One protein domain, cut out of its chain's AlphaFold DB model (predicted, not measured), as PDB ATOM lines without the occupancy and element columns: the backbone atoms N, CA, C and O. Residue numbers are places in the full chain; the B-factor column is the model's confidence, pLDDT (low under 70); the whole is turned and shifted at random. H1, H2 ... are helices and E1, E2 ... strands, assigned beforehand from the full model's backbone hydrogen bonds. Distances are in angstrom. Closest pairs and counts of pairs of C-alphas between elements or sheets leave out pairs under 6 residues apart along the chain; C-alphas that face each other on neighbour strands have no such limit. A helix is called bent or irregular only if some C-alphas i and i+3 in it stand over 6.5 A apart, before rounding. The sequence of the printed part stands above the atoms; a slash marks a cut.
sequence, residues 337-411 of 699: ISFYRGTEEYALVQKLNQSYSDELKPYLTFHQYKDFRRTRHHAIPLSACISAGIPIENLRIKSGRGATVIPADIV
ATOM      1  N   ILE A 337       1.992 -34.304  27.531       83.75
ATOM      2  CA  ILE A 337       2.604 -35.378  28.312       83.75
ATOM      3  C   ILE A 337       4.116 -35.258  28.199       83.75
ATOM      4  O   ILE A 337       4.687 -35.517  27.143       83.75
ATOM      5  N   SER A 338       4.748 -34.936  29.324       87.12
ATOM      6  CA  SER A 338       6.200 -34.864  29.453       87.12
ATOM      7  C   SER A 338       6.792 -36.190  29.901       87.12
ATOM      8  O   SER A 338       6.790 -36.514  31.092       87.12
ATOM      9  N   PHE A 339       7.339 -36.955  28.958       85.56
ATOM     10  CA  PHE A 339       7.978 -38.241  29.250       85.56
ATOM     11  C   PHE A 339       9.269 -38.100  30.047       85.56
ATOM     12  O   PHE A 339       9.691 -39.054  30.699       85.56
ATOM     13  N   TYR A 340       9.900 -36.928  29.985       81.12
ATOM     14  CA  TYR A 340      11.167 -36.710  30.658       81.12
ATOM     15  C   TYR A 340      11.063 -36.612  32.181       81.12
ATOM     16  O   TYR A 340      12.074 -36.844  32.846       81.12
ATOM     17  N   ARG A 341       9.883 -36.289  32.728       82.25
ATOM     18  CA  ARG A 341       9.702 -36.068  34.167       82.25
ATOM     19  C   ARG A 341      10.076 -37.318  34.965       82.25
ATOM     20  O   ARG A 341       9.473 -38.377  34.782       82.25
ATOM     21  N   GLY A 342      11.060 -37.194  35.855       80.88
ATOM     22  CA  GLY A 342      11.626 -38.303  36.633       80.88
ATOM     23  C   GLY A 342      12.661 -39.149  35.877       80.88
ATOM     24  O   GLY A 342      12.989 -40.258  36.302       80.88
ATOM     25  N   THR A 343      13.151 -38.673  34.732       82.94
ATOM     26  CA  THR A 343      14.186 -39.332  33.915       82.94
ATOM     27  C   THR A 343      15.345 -38.403  33.548       82.94
ATOM     28  O   THR A 343      16.254 -38.809  32.825       82.94
ATOM     29  N   GLU A 344      15.340 -37.174  34.061       82.88
ATOM     30  CA  GLU A 344      16.249 -36.075  33.718       82.88
ATOM     31  C   GLU A 344      17.723 -36.445  33.912       82.88
ATOM     32  O   GLU A 344      18.577 -36.001  33.146       82.88
ATOM     33  N   GLU A 345      18.012 -37.297  34.898       80.19
ATOM     34  CA  GLU A 345      19.367 -37.743  35.237       80.19
ATOM     35  C   GLU A 345      20.000 -38.656  34.177       80.19
ATOM     36  O   GLU A 345      21.223 -38.727  34.078       80.19
ATOM     37  N   TYR A 346      19.192 -39.369  33.384       82.81
ATOM     38  CA  TYR A 346      19.688 -40.356  32.413       82.81
ATOM     39  C   TYR A 346      19.131 -40.186  30.993       82.81
ATOM     40  O   TYR A 346      19.539 -40.909  30.080       82.81
ATOM     41  N   ALA A 347      18.195 -39.262  30.782       85.94
ATOM     42  CA  ALA A 347      17.692 -38.925  29.461       85.94
ATOM     43  C   ALA A 347      18.733 -38.115  28.673       85.94
ATOM     44  O   ALA A 347      19.331 -37.161  29.165       85.94
ATOM     45  N   LEU A 348      18.925 -38.498  27.414       87.00
ATOM     46  CA  LEU A 348      19.831 -37.859  26.469       87.00
ATOM     47  C   LEU A 348      19.028 -37.293  25.305       87.00
ATOM     48  O   LEU A 348      18.271 -38.033  24.675       87.00
ATOM     49  N   VAL A 349      19.235 -36.022  24.976       86.81
ATOM     50  CA  VAL A 349      18.619 -35.363  23.822       86.81
ATOM     51  C   VAL A 349      19.331 -35.797  22.549       86.81
ATOM     52  O   VAL A 349      20.546 -35.655  22.456       86.81
ATOM     53  N   GLN A 350      18.590 -36.337  21.580       78.88
ATOM     54  CA  GLN A 350      19.070 -36.698  20.253       78.88
ATOM     55  C   GLN A 350      18.926 -35.515  19.292       78.88
ATOM     56  O   GLN A 350      17.818 -35.043  19.073       78.88
ATOM     57  N   LYS A 351      20.032 -35.154  18.621       69.06
ATOM     58  CA  LYS A 351      20.088 -34.139  17.545       69.06
ATOM     59  C   LYS A 351      19.587 -32.765  18.001       69.06
ATOM     60  O   LYS A 351      18.464 -32.371  17.719       69.06
ATOM     61  N   LEU A 352      20.479 -32.024  18.649       73.88
ATOM     62  CA  LEU A 352      20.281 -30.606  18.914       73.88
ATOM     63  C   LEU A 352      20.943 -29.774  17.805       73.88
ATOM     64  O   LEU A 352      22.020 -30.147  17.334       73.88
ATOM     65  N   ASN A 353      20.323 -28.664  17.394       68.88
ATOM     66  CA  ASN A 353      20.943 -27.736  16.446       68.88
ATOM     67  C   ASN A 353      22.262 -27.187  17.033       68.88
ATOM     68  O   ASN A 353      22.335 -26.891  18.228       68.88
ATOM     69  N   GLN A 354      23.300 -27.041  16.200       67.56
ATOM     70  CA  GLN A 354      24.571 -26.421  16.592       67.56
ATOM     71  C   GLN A 354      24.396 -24.977  17.085       67.56
ATOM     72  O   GLN A 354      25.246 -24.507  17.835       67.56
ATOM     73  N   SER A 355      23.292 -24.306  16.737       72.12
ATOM     74  CA  SER A 355      22.949 -22.971  17.247       72.12
ATOM     75  C   SER A 355      22.924 -22.882  18.779       72.12
ATOM     76  O   SER A 355      23.248 -21.837  19.320       72.12
ATOM     77  N   TYR A 356      22.628 -23.980  19.483       76.31
ATOM     78  CA  TYR A 356      22.580 -24.022  20.951       76.31
ATOM     79  C   TYR A 356      23.938 -24.338  21.608       76.31
ATOM     80  O   TYR A 356      24.003 -24.593  22.812       76.31
ATOM     81  N   SER A 357      25.045 -24.382  20.846       73.38
ATOM     82  CA  SER A 357      26.346 -24.791  21.403       73.38
ATOM     83  C   SER A 357      26.829 -23.861  22.501       73.38
ATOM     84  O   SER A 357      27.317 -24.333  23.523       73.38
ATOM     85  N   ASP A 358      26.689 -22.554  22.313       76.12
ATOM     86  CA  ASP A 358      27.264 -21.597  23.253       76.12
ATOM     87  C   ASP A 358      26.423 -21.496  24.532       76.12
ATOM     88  O   ASP A 358      26.988 -21.419  25.621       76.12
ATOM     89  N   GLU A 359      25.101 -21.652  24.416       82.25
ATOM     90  CA  GLU A 359      24.160 -21.730  25.544       82.25
ATOM     91  C   GLU A 359      24.404 -22.953  26.440       82.25
ATOM     92  O   GLU A 359      24.259 -22.878  27.657       82.25
ATOM     93  N   LEU A 360      24.821 -24.083  25.860       84.19
ATOM     94  CA  LEU A 360      25.077 -25.321  26.603       84.19
ATOM     95  C   LEU A 360      26.454 -25.385  27.264       84.19
ATOM     96  O   LEU A 360      26.650 -26.179  28.186       84.19
ATOM     97  N   LYS A 361      27.419 -24.585  26.801       82.69
ATOM     98  CA  LYS A 361      28.812 -24.616  27.277       82.69
ATOM     99  C   LYS A 361      28.953 -24.531  28.808       82.69
ATOM    100  O   LYS A 361      29.771 -25.285  29.332       82.69
ATOM    101  N   PRO A 362      28.188 -23.691  29.539       86.50
ATOM    102  CA  PRO A 362      28.291 -23.598  30.998       86.50
ATOM    103  C   PRO A 362      27.772 -24.836  31.744       86.50
ATOM    104  O   PRO A 362      28.139 -25.053  32.894       86.50
ATOM    105  N   TYR A 363      26.924 -25.645  31.103       86.12
ATOM    106  CA  TYR A 363      26.188 -26.748  31.733       86.12
ATOM    107  C   TYR A 363      26.745 -28.132  31.383       86.12
ATOM    108  O   TYR A 363      26.193 -29.153  31.796       86.12
ATOM    109  N   LEU A 364      27.827 -28.185  30.603       83.00
ATOM    110  CA  LEU A 364      28.459 -29.419  30.153       83.00
ATOM    111  C   LEU A 364      29.885 -29.519  30.681       83.00
ATOM    112  O   LEU A 364      30.632 -28.542  30.713       83.00
ATOM    113  N   THR A 365      30.307 -30.735  31.024       83.44
ATOM    114  CA  THR A 365      31.733 -30.996  31.257       83.44
ATOM    115  C   THR A 365      32.529 -30.753  29.973       83.44
ATOM    116  O   THR A 365      32.005 -30.898  28.866       83.44
ATOM    117  N   PHE A 366      33.825 -30.455  30.101       78.44
ATOM    118  CA  PHE A 366      34.707 -30.251  28.944       78.44
ATOM    119  C   PHE A 366      34.623 -31.402  27.925       78.44
ATOM    120  O   PHE A 366      34.557 -31.158  26.721       78.44
ATOM    121  N   HIS A 367      34.560 -32.649  28.402       76.31
ATOM    122  CA  HIS A 367      34.423 -33.836  27.558       76.31
ATOM    123  C   HIS A 367      33.071 -33.877  26.832       76.31
ATOM    124  O   HIS A 367      33.049 -34.012  25.613       76.31
ATOM    125  N   GLN A 368      31.958 -33.662  27.541       77.75
ATOM    126  CA  GLN A 368      30.617 -33.631  26.940       77.75
ATOM    127  C   GLN A 368      30.466 -32.502  25.911       77.75
ATOM    128  O   GLN A 368      29.891 -32.711  24.844       77.75
ATOM    129  N   TYR A 369      31.012 -31.319  26.200       76.44
ATOM    130  CA  TYR A 369      30.995 -30.179  25.287       76.44
ATOM    131  C   TYR A 369      31.813 -30.446  24.016       76.44
ATOM    132  O   TYR A 369      31.378 -30.175  22.894       76.44
ATOM    133  N   LYS A 370      33.003 -31.029  24.186       74.50
ATOM    134  CA  LYS A 370      33.895 -31.397  23.084       74.50
ATOM    135  C   LYS A 370      33.291 -32.499  22.212       74.50
ATOM    136  O   LYS A 370      33.358 -32.391  20.988       74.50
ATOM    137  N   ASP A 371      32.664 -33.507  22.812       72.44
ATOM    138  CA  ASP A 371      31.965 -34.579  22.094       72.44
ATOM    139  C   ASP A 371      30.730 -34.064  21.352       72.44
ATOM    140  O   ASP A 371      30.496 -34.463  20.208       72.44
ATOM    141  N   PHE A 372      29.984 -33.127  21.946       71.50
ATOM    142  CA  PHE A 372      28.868 -32.455  21.285       71.50
ATOM    143  C   PHE A 372      29.313 -31.685  20.031       71.50
ATOM    144  O   PHE A 372      28.641 -31.758  19.003       71.50
ATOM    145  N   ARG A 373      30.469 -31.004  20.081       70.56
ATOM    146  CA  ARG A 373      31.040 -30.310  18.911       70.56
ATOM    147  C   ARG A 373      31.656 -31.251  17.870       70.56
ATOM    148  O   ARG A 373      31.677 -30.900  16.694       70.56
ATOM    149  N   ARG A 374      32.184 -32.413  18.275       65.12
ATOM    150  CA  ARG A 374      32.941 -33.329  17.395       65.12
ATOM    151  C   ARG A 374      32.115 -34.441  16.749       65.12
ATOM    152  O   ARG A 374      32.487 -34.907  15.675       65.12
ATOM    153  N   THR A 375      31.054 -34.927  17.392       55.19
ATOM    154  CA  THR A 375      30.362 -36.155  16.960       55.19
ATOM    155  C   THR A 375      29.042 -35.875  16.233       55.19
ATOM    156  O   THR A 375      28.280 -34.990  16.605       55.19
ATOM    157  N   ARG A 376      28.699 -36.709  15.234       51.12
ATOM    158  CA  ARG A 376      27.356 -36.744  14.597       51.12
ATOM    159  C   ARG A 376      26.255 -37.284  15.529       51.12
ATOM    160  O   ARG A 376      25.089 -37.389  15.141       51.12
ATOM    161  N   HIS A 377      26.611 -37.699  16.742       54.06
ATOM    162  CA  HIS A 377      25.706 -38.274  17.727       54.06
ATOM    163  C   HIS A 377      25.550 -37.306  18.898       54.06
ATOM    164  O   HIS A 377      26.009 -37.581  19.999       54.06
ATOM    165  N   HIS A 378      24.862 -36.190  18.643       59.34
ATOM    166  CA  HIS A 378      24.413 -35.227  19.650       59.34
ATOM    167  C   HIS A 378      23.561 -35.952  20.700       59.34
ATOM    168  O   HIS A 378      22.373 -36.161  20.473       59.34
ATOM    169  N   ALA A 379      24.172 -36.438  21.776       69.81
ATOM    170  CA  ALA A 379      23.507 -37.072  22.906       69.81
ATOM    171  C   ALA A 379      23.904 -36.283  24.152       69.81
ATOM    172  O   ALA A 379      24.863 -36.625  24.838       69.81
ATOM    173  N   ILE A 380      23.211 -35.171  24.372       81.44
ATOM    174  CA  ILE A 380      23.483 -34.243  25.474       81.44
ATOM    175  C   ILE A 380      22.581 -34.626  26.650       81.44
ATOM    176  O   ILE A 380      21.421 -34.963  26.400       81.44
ATOM    177  N   PRO A 381      23.056 -34.581  27.909       86.06
ATOM    178  CA  PRO A 381      22.182 -34.736  29.066       86.06
ATOM    179  C   PRO A 381      20.994 -33.779  28.981       86.06
ATOM    180  O   PRO A 381      21.165 -32.576  28.777       86.06
ATOM    181  N   LEU A 382      19.784 -34.307  29.140       86.69
ATOM    182  CA  LEU A 382      18.584 -33.481  29.121       86.69
ATOM    183  C   LEU A 382      18.618 -32.428  30.235       86.69
ATOM    184  O   LEU A 382      18.220 -31.291  30.001       86.69
ATOM    185  N   SER A 383      19.165 -32.768  31.403       86.19
ATOM    186  CA  SER A 383      19.380 -31.835  32.515       86.19
ATOM    187  C   SER A 383      20.153 -30.572  32.113       86.19
ATOM    188  O   SER A 383      19.813 -29.480  32.569       86.19
ATOM    189  N   ALA A 384      21.138 -30.685  31.217       86.06
ATOM    190  CA  ALA A 384      21.878 -29.537  30.700       86.06
ATOM    191  C   ALA A 384      21.012 -28.665  29.778       86.06
ATOM    192  O   ALA A 384      21.073 -27.444  29.860       86.06
ATOM    193  N   CYS A 385      20.161 -29.279  28.948       87.06
ATOM    194  CA  CYS A 385      19.228 -28.548  28.084       87.06
ATOM    195  C   CYS A 385      18.164 -27.804  28.908       87.06
ATOM    196  O   CYS A 385      17.872 -26.647  28.624       87.06
ATOM    197  N   ILE A 386      17.644 -28.442  29.963       87.31
ATOM    198  CA  ILE A 386      16.708 -27.824  30.914       87.31
ATOM    199  C   ILE A 386      17.373 -26.635  31.616       87.31
ATOM    200  O   ILE A 386      16.792 -25.556  31.681       87.31
ATOM    201  N   SER A 387      18.604 -26.814  32.106       88.44
ATOM    202  CA  SER A 387      19.343 -25.760  32.818       88.44
ATOM    203  C   SER A 387      19.684 -24.572  31.914       88.44
ATOM    204  O   SER A 387      19.671 -23.434  32.367       88.44
ATOM    205  N   ALA A 388      19.936 -24.832  30.628       86.88
ATOM    206  CA  ALA A 388      20.152 -23.806  29.614       86.88
ATOM    207  C   ALA A 388      18.858 -23.108  29.148       86.88
ATOM    208  O   ALA A 388      18.938 -22.157  28.380       86.88
ATOM    209  N   GLY A 389      17.677 -23.551  29.596       86.38
ATOM    210  CA  GLY A 389      16.396 -22.964  29.190       86.38
ATOM    211  C   GLY A 389      15.969 -23.316  27.763       86.38
ATOM    212  O   GLY A 389      15.160 -22.603  27.173       86.38
ATOM    213  N   ILE A 390      16.492 -24.408  27.197       86.31
ATOM    214  CA  ILE A 390      16.164 -24.829  25.832       86.31
ATOM    215  C   ILE A 390      14.717 -25.349  25.786       86.31
ATOM    216  O   ILE A 390      14.366 -26.214  26.597       86.31
ATOM    217  N   PRO A 391      13.884 -24.898  24.826       85.44
ATOM    218  CA  PRO A 391      12.513 -25.380  24.671       85.44
ATOM    219  C   PRO A 391      12.451 -26.905  24.497       85.44
ATOM    220  O   PRO A 391      13.031 -27.457  23.560       85.44
ATOM    221  N   ILE A 392      11.744 -27.591  25.403       84.19
ATOM    222  CA  ILE A 392      11.731 -29.065  25.483       84.19
ATOM    223  C   ILE A 392      10.760 -29.698  24.477       84.19
ATOM    224  O   ILE A 392      10.987 -30.817  24.019       84.19
ATOM    225  N   GLU A 393       9.729 -28.959  24.072       81.00
ATOM    226  CA  GLU A 393       8.618 -29.410  23.222       81.00
ATOM    227  C   GLU A 393       9.037 -30.044  21.885       81.00
ATOM    228  O   GLU A 393       8.358 -30.934  21.380       81.00
ATOM    229  N   ASN A 394      10.190 -29.646  21.341       78.88
ATOM    230  CA  ASN A 394      10.727 -30.175  20.083       78.88
ATOM    231  C   ASN A 394      11.899 -31.147  20.280       78.88
ATOM    232  O   ASN A 394      12.473 -31.650  19.308       78.88
ATOM    233  N   LEU A 395      12.291 -31.412  21.527       88.31
ATOM    234  CA  LEU A 395      13.409 -32.295  21.821       88.31
ATOM    235  C   LEU A 395      12.986 -33.751  21.679       88.31
ATOM    236  O   LEU A 395      11.887 -34.162  22.049       88.31
ATOM    237  N   ARG A 396      13.911 -34.567  21.181       89.62
ATOM    238  CA  ARG A 396      13.763 -36.021  21.167       89.62
ATOM    239  C   ARG A 396      14.749 -36.628  22.142       89.62
ATOM    240  O   ARG A 396      15.914 -36.246  22.140       89.62
ATOM    241  N   ILE A 397      14.312 -37.573  22.965       91.12
ATOM    242  CA  ILE A 397      15.105 -38.136  24.058       91.12
ATOM    243  C   ILE A 397      15.266 -39.650  23.949       91.12
ATOM    244  O   ILE A 397      14.446 -40.363  23.371       91.12
ATOM    245  N   LYS A 398      16.361 -40.156  24.517       91.75
ATOM    246  CA  LYS A 398      16.685 -41.583  24.617       91.75
ATOM    247  C   LYS A 398      17.467 -41.868  25.897       91.75
ATOM    248  O   LYS A 398      18.041 -40.968  26.488       91.75
ATOM    249  N   SER A 399      17.546 -43.135  26.296       88.25
ATOM    250  CA  SER A 399      18.262 -43.561  27.517       88.25
ATOM    251  C   SER A 399      19.678 -44.100  27.272       88.25
ATOM    252  O   SER A 399      20.356 -44.490  28.216       88.25
ATOM    253  N   GLY A 400      20.134 -44.169  26.016       82.00
ATOM    254  CA  GLY A 400      21.460 -44.698  25.684       82.00
ATOM    255  C   GLY A 400      21.623 -45.104  24.219       82.00
ATOM    256  O   GLY A 400      20.791 -44.789  23.361       82.00
ATOM    257  N   ARG A 401      22.724 -45.801  23.910       76.88
ATOM    258  CA  ARG A 401      22.997 -46.347  22.568       76.88
ATOM    259  C   ARG A 401      22.020 -47.489  22.257       76.88
ATOM    260  O   ARG A 401      21.796 -48.351  23.094       76.88
ATOM    261  N   GLY A 402      21.430 -47.482  21.060       79.00
ATOM    262  CA  GLY A 402      20.464 -48.505  20.625       79.00
ATOM    263  C   GLY A 402      19.057 -48.386  21.228       79.00
ATOM    264  O   GLY A 402      18.176 -49.146  20.839       79.00
ATOM    265  N   ALA A 403      18.821 -47.434  22.138       87.75
ATOM    266  CA  ALA A 403      17.486 -47.152  22.659       87.75
ATOM    267  C   ALA A 403      16.615 -46.456  21.598       87.75
ATOM    268  O   ALA A 403      17.100 -45.599  20.852       87.75
ATOM    269  N   THR A 404      15.324 -46.795  21.575       91.69
ATOM    270  CA  THR A 404      14.315 -46.071  20.798       91.69
ATOM    271  C   THR A 404      14.304 -44.619  21.255       91.69
ATOM    272  O   THR A 404      14.191 -44.332  22.449       91.69
ATOM    273  N   VAL A 405      14.412 -43.713  20.289       91.19
ATOM    274  CA  VAL A 405      14.239 -42.284  20.520       91.19
ATOM    275  C   VAL A 405      12.751 -41.978  20.512       91.19
ATOM    276  O   VAL A 405      12.029 -42.458  19.641       91.19
ATOM    277  N   ILE A 406      12.315 -41.197  21.489       92.62
ATOM    278  CA  ILE A 406      10.933 -40.751  21.647       92.62
ATOM    279  C   ILE A 406      10.900 -39.221  21.728       92.62
ATOM    280  O   ILE A 406      11.923 -38.621  22.068       92.62
ATOM    281  N   PRO A 407       9.768 -38.569  21.440       91.94
ATOM    282  CA  PRO A 407       9.587 -37.160  21.784       91.94
ATOM    283  C   PRO A 407       9.765 -36.942  23.296       91.94
ATOM    284  O   PRO A 407       9.450 -37.832  24.087       91.94
ATOM    285  N   ALA A 408      10.292 -35.789  23.707       89.56
ATOM    286  CA  ALA A 408      10.362 -35.416  25.121       89.56
ATOM    287  C   ALA A 408       8.976 -35.066  25.672       89.56
ATOM    288  O   ALA A 408       8.618 -35.517  26.764       89.56
ATOM    289  N   ASP A 409       8.204 -34.339  24.863       89.19
ATOM    290  CA  ASP A 409       6.803 -34.008  25.079       89.19
ATOM    291  C   ASP A 409       5.958 -34.505  23.903       89.19
ATOM    292  O   ASP A 409       6.413 -34.541  22.758       89.19
ATOM    293  N   ILE A 410       4.709 -34.866  24.179       88.06
ATOM    294  CA  ILE A 410       3.684 -35.060  23.149       88.06
ATOM    295  C   ILE A 410       2.396 -34.361  23.553       88.06
ATOM    296  O   ILE A 410       2.066 -34.293  24.737       88.06
ATOM    297  N   VAL A 411       1.635 -33.910  22.561       86.56
ATOM    298  CA  VAL A 411       0.260 -33.462  22.780       86.56
ATOM    299  C   VAL A 411      -0.603 -34.688  23.074       86.56
ATOM    300  O   VAL A 411      -0.593 -35.664  22.319       86.56
TER     301      VAL A 411
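This is residues 337 to 411 of the 699 residues of an uncharacterized protein of Parcubacteria group bacterium CG08_land_8_20_14_0_20_38_56 (UniProt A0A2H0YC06). A small, loosely formed sheet of three very short strands, E2, E1 and E3, sits in the middle, with H3 standing on it and a helical hairpin, H1 and H2, at one end. At the opposite end, E4 pairs with residues 337 to 338, where the printed part begins. The printed part has 75 residues with three named helices and four named strands, in the order E1 H1 H2 E2 H3 E3 E4; the sheet's order is E2 E1 E3, with E1 and E3 antiparallel. The class is mixed, helices and strands, with under half of the residues, 37, in named elements. The whole is compact, with a radius of gyration of the C-alphas of 11.4 A and spans of 32 by 27 by 20 A.

Find C-alpha 348 at (19.831, -37.859, 26.469), where E1, residues 348 to 350, begins. Beside it are E2, residues 379 to 381, and E3, residues 396 to 398. H1, residues 354 to 363, runs 15.2 A and is irregular, with C-alphas 355 and 358 standing 7.5 A apart. From C-alpha 366 at (34.707, -30.251, 28.944), H2 runs 12.1 A through residues 366 to 374. H3 is residues 382 to 387, and E4, residues 409 to 411, ends at C-alpha 411 (0.260, -33.462, 22.780).

Look first at E1 and E3, antiparallel at 131 degrees: N 350 and O 396 are 2.7 A apart, and N 348 and O 398 2.8 A, both within hydrogen-bond range. E2 and E1 meet only at a point, where C-alphas 381 and 348 face each other at 4.7 A. H3 is on the sheet and stands up from it; its closest C-alpha pair with E1 is Leu 348 and Leu 382, 5.3 A. H1 touches H3, closest at the C-alphas of Tyr 363 and Ala 384, 5.2 A, about perpendicular at 76 degrees. H1 and H2 form a helical hairpin: they touch at the C-alphas of Lys 361 and Tyr 369, 6.3 A, their closest, and run opposite ways at a shallow tilt of 5 degrees. H2 only grazes the sheet, with residues 368 to 372. H2 and H3 are apart. In H2 and H3 every O i to N i+4 pair is within hydrogen-bond range; in H1, 2 of 6 are, beside 4 of 7 O i to N i+3 pairs.

The two farthest C-alphas, those of Phe 366 and Val 411, are 35.1 A apart. The printed part has no cut, and no link between its named elements is long. Residues 396 to 397 of E3 pair antiparallel with residues 406 to 407. Mean pLDDT of the printed part is 80.8; look for values under 70 at residue 351, residues 353 to 354 and residues 374 to 379.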